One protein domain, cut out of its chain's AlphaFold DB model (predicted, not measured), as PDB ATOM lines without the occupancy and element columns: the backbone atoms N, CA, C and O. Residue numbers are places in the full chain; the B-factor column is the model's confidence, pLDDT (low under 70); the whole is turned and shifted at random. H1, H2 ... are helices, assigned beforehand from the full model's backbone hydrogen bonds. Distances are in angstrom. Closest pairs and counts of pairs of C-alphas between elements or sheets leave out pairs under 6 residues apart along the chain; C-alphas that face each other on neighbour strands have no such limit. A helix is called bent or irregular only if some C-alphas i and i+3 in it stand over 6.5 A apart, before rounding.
ATOM      1  N   ALA A  72     234.625 156.130 132.303       77.25
ATOM      2  CA  ALA A  72     233.344 155.433 132.422       77.25
ATOM      3  C   ALA A  72     233.000 154.618 131.169       77.25
ATOM      4  O   ALA A  72     232.200 153.691 131.258       77.25
ATOM      5  N   CYS A  73     233.603 154.959 130.028       79.19
ATOM      6  CA  CYS A  73     233.350 154.369 128.720       79.19
ATOM      7  C   CYS A  73     233.507 152.846 128.740       79.19
ATOM      8  O   CYS A  73     232.534 152.115 128.553       79.19
ATOM      9  N   ASP A  74     234.705 152.365 129.064       77.69
ATOM     10  CA  ASP A  74     235.013 150.934 129.038       77.69
ATOM     11  C   ASP A  74     234.199 150.166 130.087       77.69
ATOM     12  O   ASP A  74     233.689 149.077 129.831       77.69
ATOM     13  N   ALA A  75     234.004 150.765 131.266       79.31
ATOM     14  CA  ALA A  75     233.201 150.172 132.327       79.31
ATOM     15  C   ALA A  75     231.718 150.059 131.944       79.31
ATOM     16  O   ALA A  75     231.079 149.068 132.303       79.31
ATOM     17  N   LEU A  76     231.170 151.054 131.237       77.56
ATOM     18  CA  LEU A  76     229.799 151.020 130.749       77.56
ATOM     19  C   LEU A  76     229.662 149.948 129.675       77.56
ATOM     20  O   LEU A  76     228.839 149.062 129.856       77.56
ATOM     21  N   PHE A  77     230.486 149.965 128.624       74.94
ATOM     22  CA  PHE A  77     230.382 148.995 127.529       74.94
ATOM     23  C   PHE A  77     230.561 147.548 127.997       74.94
ATOM     24  O   PHE A  77     229.809 146.672 127.579       74.94
ATOM     25  N   MET A  78     231.474 147.296 128.939       80.38
ATOM     26  CA  MET A  78     231.667 145.957 129.509       80.38
ATOM     27  C   MET A  78     230.485 145.493 130.365       80.38
ATOM     28  O   MET A  78     230.152 144.309 130.385       80.38
ATOM     29  N   LYS A  79     229.842 146.404 131.104       82.38
ATOM     30  CA  LYS A  79     228.742 146.056 132.019       82.38
ATOM     31  C   LYS A  79     227.370 146.143 131.363       82.38
ATOM     32  O   LYS A  79     226.439 145.514 131.868       82.38
ATOM     33  N   TRP A  80     227.227 146.896 130.275       85.88
ATOM     34  CA  TRP A  80     225.948 147.219 129.651       85.88
ATOM     35  C   TRP A  80     225.103 145.984 129.303       85.88
ATOM     36  O   TRP A  80     223.946 145.967 129.725       85.88
ATOM     37  N   PRO A  81     225.656 144.894 128.727       82.88
ATOM     38  CA  PRO A  81     224.883 143.673 128.467       82.88
ATOM     39  C   PRO A  81     224.238 143.051 129.719       82.88
ATOM     40  O   PRO A  81     223.208 142.388 129.635       82.88
ATOM     41  N   SER A  82     224.822 143.275 130.904       82.12
ATOM     42  CA  SER A  82     224.268 142.827 132.193       82.12
ATOM     43  C   SER A  82     223.327 143.846 132.854       82.12
ATOM     44  O   SER A  82     222.594 143.511 133.790       82.12
ATOM     45  N   LEU A  83     223.374 145.105 132.409       84.12
ATOM     46  CA  LEU A  83     222.567 146.209 132.926       84.12
ATOM     47  C   LEU A  83     221.283 146.402 132.122       84.12
ATOM     48  O   LEU A  83     220.263 146.719 132.726       84.12
ATOM     49  N   GLU A  84     221.301 146.175 130.809       87.94
ATOM     50  CA  GLU A  84     220.146 146.402 129.932       87.94
ATOM     51  C   GLU A  84     218.899 145.630 130.384       87.94
ATOM     52  O   GLU A  84     217.808 146.194 130.456       87.94
ATOM     53  N   GLU A  85     219.055 144.372 130.805       86.06
ATOM     54  CA  GLU A  85     217.945 143.561 131.312       86.06
ATOM     55  C   GLU A  85     217.366 144.148 132.603       86.06
ATOM     56  O   GLU A  85     216.150 144.228 132.772       86.06
ATOM     57  N   LYS A  86     218.235 144.624 133.500       87.31
ATOM     58  CA  LYS A  86     217.825 145.242 134.766       87.31
ATOM     59  C   LYS A  86     217.113 146.568 134.529       87.31
ATOM     60  O   LYS A  86     216.123 146.841 135.202       87.31
ATOM     61  N   VAL A  87     217.593 147.366 133.575       88.62
ATOM     62  CA  VAL A  87     216.970 148.631 133.168       88.62
ATOM     63  C   VAL A  87     215.560 148.375 132.641       88.62
ATOM     64  O   VAL A  87     214.615 148.980 133.140       88.62
ATOM     65  N   LEU A  88     215.393 147.432 131.710       88.00
ATOM     66  CA  LEU A  88     214.082 147.094 131.146       88.00
ATOM     67  C   LEU A  88     213.136 146.499 132.197       88.00
ATOM     68  O   LEU A  88     211.969 146.884 132.275       88.00
ATOM     69  N   ALA A  89     213.633 145.595 133.045       87.81
ATOM     70  CA  ALA A  89     212.852 145.009 134.133       87.81
ATOM     71  C   ALA A  89     212.404 146.063 135.156       87.81
ATOM     72  O   ALA A  89     211.294 145.978 135.685       87.81
ATOM     73  N   TYR A  90     213.253 147.053 135.436       88.12
ATOM     74  CA  TYR A  90     212.905 148.172 136.300       88.12
ATOM     75  C   TYR A  90     211.890 149.103 135.625       88.12
ATOM     76  O   TYR A  90     210.879 149.433 136.238       88.12
ATOM     77  N   ALA A  91     212.084 149.445 134.350       87.12
ATOM     78  CA  ALA A  91     211.159 150.275 133.582       87.12
ATOM     79  C   ALA A  91     209.750 149.699 133.510       87.12
ATOM     80  O   ALA A  91     208.804 150.418 133.815       87.12
ATOM     81  N   ASN A  92     209.617 148.396 133.241       87.81
ATOM     82  CA  ASN A  92     208.328 147.696 133.238       87.81
ATOM     83  C   ASN A  92     207.547 147.831 134.559       87.81
ATOM     84  O   ASN A  92     206.342 147.607 134.572       87.81
ATOM     85  N   LYS A  93     208.217 148.148 135.678       85.75
ATOM     86  CA  LYS A  93     207.580 148.341 136.990       85.75
ATOM     87  C   LYS A  93     207.259 149.801 137.306       85.75
ATOM     88  O   LYS A  93     206.428 150.040 138.172       85.75
ATOM     89  N   GLN A  94     207.964 150.751 136.693       81.81
ATOM     90  CA  GLN A  94     207.895 152.168 137.066       81.81
ATOM     91  C   GLN A  94     207.068 153.004 136.090       81.81
ATOM     92  O   GLN A  94     206.408 153.948 136.512       81.81
ATOM     93  N   VAL A  95     207.135 152.695 134.793       81.06
ATOM     94  CA  VAL A  95     206.583 153.539 133.728       81.06
ATOM     95  C   VAL A  95     206.052 152.692 132.578       81.06
ATOM     96  O   VAL A  95     206.631 151.659 132.237       81.06
ATOM     97  N   ASP A  96     204.995 153.170 131.926       84.75
ATOM     98  CA  ASP A  96     204.481 152.556 130.701       84.75
ATOM     99  C   ASP A  96     205.302 152.987 129.476       84.75
ATOM    100  O   ASP A  96     204.862 153.710 128.582       84.75
ATOM    101  N   TRP A  97     206.585 152.623 129.493       84.44
ATOM    102  CA  TRP A  97     207.556 153.085 128.504       84.44
ATOM    103  C   TRP A  97     207.244 152.598 127.085       84.44
ATOM    104  O   TRP A  97     207.674 153.241 126.131       84.44
ATOM    105  N   LYS A  98     206.516 151.483 126.931       85.19
ATOM    106  CA  LYS A  98     206.147 150.944 125.616       85.19
ATOM    107  C   LYS A  98     205.176 151.874 124.907       85.19
ATOM    108  O   LYS A  98     205.422 152.226 123.757       85.19
ATOM    109  N   ASP A  99     204.150 152.326 125.619       82.50
ATOM    110  CA  ASP A  99     203.170 153.269 125.091       82.50
ATOM    111  C   ASP A  99     203.801 154.647 124.862       82.50
ATOM    112  O   ASP A  99     203.603 155.254 123.809       82.50
ATOM    113  N   ILE A 100     204.638 155.107 125.801       78.38
ATOM    114  CA  ILE A 100     205.337 156.401 125.715       78.38
ATOM    115  C   ILE A 100     206.299 156.463 124.518       78.38
ATOM    116  O   ILE A 100     206.398 157.501 123.866       78.38
ATOM    117  N   LEU A 101     207.034 155.381 124.244       77.69
ATOM    118  CA  LEU A 101     207.986 155.305 123.130       77.69
ATOM    119  C   LEU A 101     207.361 154.740 121.846       77.69
ATOM    120  O   LEU A 101     208.083 154.519 120.877       77.69
ATOM    121  N   HIS A 102     206.047 154.483 121.827       78.69
ATOM    122  CA  HIS A 102     205.341 153.842 120.711       78.69
ATOM    123  C   HIS A 102     206.015 152.539 120.232       78.69
ATOM    124  O   HIS A 102     206.084 152.240 119.036       78.69
ATOM    125  N   PHE A 103     206.529 151.745 121.173       80.81
ATOM    126  CA  PHE A 103     207.234 150.504 120.882       80.81
ATOM    127  C   PHE A 103     206.257 149.334 120.702       80.81
ATOM    128  O   PHE A 103     205.684 148.830 121.666       80.81
ATOM    129  N   HIS A 104     206.134 148.847 119.463       75.44
ATOM    130  CA  HIS A 104     205.240 147.738 119.086       75.44
ATOM    131  C   HIS A 104     205.982 146.417 118.783       75.44
ATOM    132  O   HIS A 104     205.378 145.443 118.340       75.44
ATOM    133  N   GLY A 105     207.306 146.378 118.975       72.81
ATOM    134  CA  GLY A 105     208.156 145.241 118.609       72.81
ATOM    135  C   GLY A 105     208.300 144.164 119.692       72.81
ATOM    136  O   GLY A 105     207.885 144.323 120.837       72.81
ATOM    137  N   ASN A 106     208.967 143.060 119.340       71.12
ATOM    138  CA  ASN A 106     209.426 142.060 120.306       71.12
ATOM    139  C   ASN A 106     210.872 142.372 120.740       71.12
ATOM    140  O   ASN A 106     211.739 142.625 119.903       71.12
ATOM    141  N   LEU A 107     211.143 142.316 122.046       71.06
ATOM    142  CA  LEU A 107     212.468 142.518 122.655       71.06
ATOM    143  C   LEU A 107     213.436 141.338 122.439       71.06
ATOM    144  O   LEU A 107     214.521 141.319 123.016       71.06
ATOM    145  N   SER A 108     213.056 140.340 121.641       64.25
ATOM    146  CA  SER A 108     213.773 139.070 121.494       64.25
ATOM    147  C   SER A 108     215.129 139.158 120.779       64.25
ATOM    148  O   SER A 108     215.880 138.187 120.816       64.25
ATOM    149  N   THR A 109     215.477 140.290 120.153       64.94
ATOM    150  CA  THR A 109     216.774 140.475 119.472       64.94
ATOM    151  C   THR A 109     217.697 141.401 120.264       64.94
ATOM    152  O   THR A 109     217.290 142.480 120.691       64.94
ATOM    153  N   ASN A 110     218.950 140.974 120.457       59.94
ATOM    154  CA  ASN A 110     219.917 141.621 121.353       59.94
ATOM    155  C   ASN A 110     220.249 143.071 120.936       59.94
ATOM    156  O   ASN A 110     220.207 143.985 121.755       59.94
ATOM    157  N   GLU A 111     220.470 143.309 119.641       65.38
ATOM    158  CA  GLU A 111     220.849 144.630 119.111       65.38
ATOM    159  C   GLU A 111     219.755 145.685 119.321       65.38
ATOM    160  O   GLU A 111     220.022 146.794 119.784       65.38
ATOM    161  N   LYS A 112     218.491 145.329 119.057       71.38
ATOM    162  CA  LYS A 112     217.359 146.232 119.301       71.38
ATOM    163  C   LYS A 112     217.118 146.414 120.795       71.38
ATOM    164  O   LYS A 112     216.839 147.526 121.231       71.38
ATOM    165  N   ARG A 113     217.260 145.346 121.586       81.00
ATOM    166  CA  ARG A 113     217.051 145.366 123.039       81.00
ATOM    167  C   ARG A 113     217.991 146.337 123.748       81.00
ATOM    168  O   ARG A 113     217.515 147.135 124.554       81.00
ATOM    169  N   SER A 114     219.281 146.295 123.424       82.62
ATOM    170  CA  SER A 114     220.290 147.197 123.990       82.62
ATOM    171  C   SER A 114     219.951 148.663 123.706       82.62
ATOM    172  O   SER A 114     219.867 149.481 124.625       82.62
ATOM    173  N   ASN A 115     219.632 148.976 122.447       79.75
ATOM    174  CA  ASN A 115     219.252 150.327 122.035       79.75
ATOM    175  C   ASN A 115     217.972 150.807 122.736       79.75
ATOM    176  O   ASN A 115     217.911 151.945 123.196       79.75
ATOM    177  N   ILE A 116     216.968 149.938 122.886       83.56
ATOM    178  CA  ILE A 116     215.729 150.265 123.607       83.56
ATOM    179  C   ILE A 116     216.015 150.533 125.087       83.56
ATOM    180  O   ILE A 116     215.499 151.498 125.645       83.56
ATOM    181  N   ALA A 117     216.869 149.734 125.733       86.44
ATOM    182  CA  ALA A 117     217.237 149.962 127.128       86.44
ATOM    183  C   ALA A 117     217.882 151.347 127.330       86.44
ATOM    184  O   ALA A 117     217.571 152.015 128.316       86.44
ATOM    185  N   ILE A 118     218.699 151.817 126.378       82.69
ATOM    186  CA  ILE A 118     219.249 153.185 126.391       82.69
ATOM    187  C   ILE A 118     218.128 154.225 126.256       82.69
ATOM    188  O   ILE A 118     218.110 155.196 127.011       82.69
ATOM    189  N   GLN A 119     217.171 154.013 125.346       78.94
ATOM    190  CA  GLN A 119     216.041 154.931 125.130       78.94
ATOM    191  C   GLN A 119     215.109 155.057 126.339       78.94
ATOM    192  O   GLN A 119     214.438 156.073 126.507       78.94
ATOM    193  N   VAL A 120     215.082 154.047 127.204       83.94
ATOM    194  CA  VAL A 120     214.254 154.019 128.412       83.94
ATOM    195  C   VAL A 120     214.919 154.731 129.598       83.94
ATOM    196  O   VAL A 120     214.221 155.227 130.485       83.94
ATOM    197  N   LEU A 121     216.253 154.852 129.623       81.75
ATOM    198  CA  LEU A 121     216.980 155.521 130.714       81.75
ATOM    199  C   LEU A 121     216.470 156.935 131.055       81.75
ATOM    200  O   LEU A 121     216.330 157.213 132.244       81.75
ATOM    201  N   PRO A 122     216.155 157.829 130.100       75.06
ATOM    202  CA  PRO A 122     215.631 159.162 130.404       75.06
ATOM    203  C   PRO A 122     214.271 159.143 131.111       75.06
ATOM    204  O   PRO A 122     213.969 160.075 131.851       75.06
ATOM    205  N   LEU A 123     213.459 158.100 130.905       77.94
ATOM    206  CA  LEU A 123     212.168 157.936 131.587       77.94
ATOM    207  C   LEU A 123     212.362 157.558 133.058       77.94
ATOM    208  O   LEU A 123     211.597 157.984 133.919       77.94
ATOM    209  N   LEU A 124     213.396 156.762 133.334       78.69
ATOM    210  CA  LEU A 124     213.765 156.309 134.674       78.69
ATOM    211  C   LEU A 124     214.577 157.350 135.448       78.69
ATOM    212  O   LEU A 124     214.437 157.487 136.662       78.69
ATOM    213  N   PHE A 125     215.443 158.066 134.738       74.38
ATOM    214  CA  PHE A 125     216.398 159.026 135.279       74.38
ATOM    215  C   PHE A 125     216.213 160.380 134.591       74.38
ATOM    216  O   PHE A 125     217.101 160.838 133.865       74.38
ATOM    217  N   PRO A 126     215.061 161.041 134.804       63.56
ATOM    218  CA  PRO A 126     214.794 162.322 134.182       63.56
ATOM    219  C   PRO A 126     215.873 163.332 134.606       63.56
ATOM    220  O   PRO A 126     216.148 163.473 135.808       63.56
ATOM    221  N   PRO A 127     216.519 164.035 133.655       56.75
ATOM    222  CA  PRO A 127     217.608 164.944 133.973       56.75
ATOM    223  C   PRO A 127     217.084 166.042 134.895       56.75
ATOM    224  O   PRO A 127     216.184 166.798 134.530       56.75
ATOM    225  N   GLY A 128     217.644 166.139 136.102       53.69
ATOM    226  CA  GLY A 128     217.326 167.233 137.013       53.69
ATOM    227  C   GLY A 128     217.565 168.585 136.336       53.69
ATOM    228  O   GLY A 128     218.482 168.739 135.522       53.69
ATOM    229  N   MET A 129     216.739 169.580 136.658       49.81
ATOM    230  CA  MET A 129     216.932 170.934 136.147       49.81
ATOM    231  C   MET A 129     218.312 171.439 136.612       49.81
ATOM    232  O   MET A 129     218.522 171.662 137.805       49.81
ATOM    233  N   SER A 130     219.272 171.584 135.689       44.47
ATOM    234  CA  SER A 130     220.570 172.188 136.014       44.47
ATOM    235  C   SER A 130     220.322 173.581 136.586       44.47
ATOM    236  O   SER A 130     219.600 174.380 135.983       44.47
ATOM    237  N   ALA A 142     213.176 166.420 136.649       61.03
ATOM    238  CA  ALA A 142     212.303 166.708 135.520       61.03
ATOM    239  C   ALA A 142     211.121 165.726 135.523       61.03
ATOM    240  O   ALA A 142     211.247 164.572 135.931       61.03
ATOM    241  N   THR A 143     209.962 166.198 135.089       69.38
ATOM    242  CA  THR A 143     208.811 165.341 134.797       69.38
ATOM    243  C   THR A 143     209.105 164.459 133.576       69.38
ATOM    244  O   THR A 143     209.993 164.769 132.782       69.38
ATOM    245  N   ILE A 144     208.350 163.370 133.392       67.50
ATOM    246  CA  ILE A 144     208.498 162.489 132.219       67.50
ATOM    247  C   ILE A 144     208.404 163.277 130.893       67.50
ATOM    248  O   ILE A 144     209.304 163.118 130.067       67.50
ATOM    249  N   PRO A 145     207.427 164.190 130.686       67.81
ATOM    250  CA  PRO A 145     207.391 165.027 129.484       67.81
ATOM    251  C   PRO A 145     208.644 165.896 129.307       67.81
ATOM    252  O   PRO A 145     209.192 165.988 128.213       67.81
ATOM    253  N   GLU A 146     209.153 166.500 130.384       63.91
ATOM    254  CA  GLU A 146     210.375 167.314 130.332       63.91
ATOM    255  C   GLU A 146     211.636 166.487 130.050       63.91
ATOM    256  O   GLU A 146     212.601 167.011 129.487       63.91
ATOM    257  N   ALA A 147     211.657 165.224 130.472       65.62
ATOM    258  CA  ALA A 147     212.732 164.291 130.170       65.62
ATOM    259  C   ALA A 147     212.688 163.847 128.707       65.62
ATOM    260  O   ALA A 147     213.725 163.854 128.046       65.62
ATOM    261  N   LEU A 148     211.492 163.567 128.182       64.81
ATOM    262  CA  LEU A 148     211.260 163.253 126.773       64.81
ATOM    263  C   LEU A 148     211.666 164.404 125.847       64.81
ATOM    264  O   LEU A 148     212.370 164.169 124.874       64.81
ATOM    265  N   CYS A 149     211.332 165.655 126.182       60.53
ATOM    266  CA  CYS A 149     211.772 166.824 125.407       60.53
ATOM    267  C   CYS A 149     213.297 167.017 125.388       60.53
ATOM    268  O   CYS A 149     213.811 167.775 124.572       60.53
ATOM    269  N   ARG A 150     214.025 166.398 126.322       58.00
ATOM    270  CA  ARG A 150     215.493 166.458 126.401       58.00
ATOM    271  C   ARG A 150     216.159 165.203 125.865       58.00
ATOM    272  O   ARG A 150     217.388 165.167 125.797       58.00
ATOM    273  N   PHE A 151     215.373 164.190 125.528       61.03
ATOM    274  CA  PHE A 151     215.885 162.989 124.917       61.03
ATOM    275  C   PHE A 151     216.144 163.243 123.435       61.03
ATOM    276  O   PHE A 151     215.346 163.876 122.746       61.03
ATOM    277  N   ILE A 152     217.285 162.753 122.952       56.94
ATOM    278  CA  ILE A 152     217.592 162.750 121.528       56.94
ATOM    279  C   ILE A 152     216.655 161.720 120.897       56.94
ATOM    280  O   ILE A 152     216.901 160.519 120.971       56.94
ATOM    281  N   GLN A 153     215.541 162.188 120.331       46.59
ATOM    282  CA  GLN A 153     214.725 161.357 119.457       46.59
ATOM    283  C   GLN A 153     215.560 161.041 118.216       46.59
ATOM    284  O   GLN A 153     215.906 161.939 117.446       46.59
ATOM    285  N   PHE A 154     215.904 159.768 118.051       43.31
ATOM    286  CA  PHE A 154     216.346 159.258 116.766       43.31
ATOM    287  C   PHE A 154     215.116 159.244 115.864       43.31
ATOM    288  O   PHE A 154     214.150 158.532 116.131       43.31
ATOM    289  N   GLU A 155     215.124 160.097 114.845       40.16
ATOM    290  CA  GLU A 155     214.181 159.972 113.743       40.16
ATOM    291  C   GLU A 155     214.520 158.635 113.077       40.16
ATOM    292  O   GLU A 155     215.679 158.409 112.722       40.16
TER     293      GLU A 155
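AT A GLANCE: This is residues 72 to 130 and 142 to 155 of the 175 residues of an uncharacterized protein of Stichopus japonicus (UniProt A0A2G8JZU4). Two helices make the body: the later part of the long, kinked helix H1 packs on H3, while the first residues of H1, 72 to 79, stick out as an arm. The short H2 lies near H3, and the short H4 packs on residues 122 to 123 of H3. The printed part has 73 residues with four named helices, in the order H1, H2, H3, H4, and no named strand; the class is all helix. The whole is compact, with a radius of gyration of the C-alphas of 12.5 A and spans of 32 by 30 by 27 A.

HOW THE PARTS SIT: H1, residues 72 to 94, has a kink of 71 degrees near residue 81. It touches H3, residues 110 to 124, closest at the C-alphas of Glu 84 and Ala 117, 5.4 A apart. Their lines stand at a steep tilt of 69.9 degrees, only just short of about perpendicular, and run the same way. H2, residues 97 to 100, is close to H3 but not clearly touching; the closest C-alphas, of Trp 97 and Val 120, are 6.8 A apart. H4, residues 144 to 148, touches H3 at residues 122 to 123 of H3 alone, with the C-alphas of Leu 123 and Ile 144 closest at 5.9 A. H4 is apart from H1 and H2. In H4 every O i to N i+4 pair is within hydrogen-bond range, in H1 14 of 19 and in H3 9 of 11; H2 is too short for such a pair.

IN THESE COORDINATES: H1 begins at C-alpha 72 (233.344, 155.433, 132.422) and is 26.1 A long; it is irregular, with C-alphas 78 and 81 7.2 A apart. H3, 20.8 A, is only just irregular, with C-alphas 119 and 122 6.8 A apart. H4 ends at C-alpha 148 (211.260, 163.253, 126.773).

THE WHOLE: The C-alphas farthest apart are those of Ser 108 and Ser 130, 36.8 A. Residues 131 to 141 are not printed; C-alphas 130 and 142 are 9.9 A apart across the cut. The link from H1 to H2 is tight, and that from H2 to H3 is short. The mean pLDDT of the printed part is 74.1; residues 108 to 111, 126 to 130 and 142 to 155 are under 70.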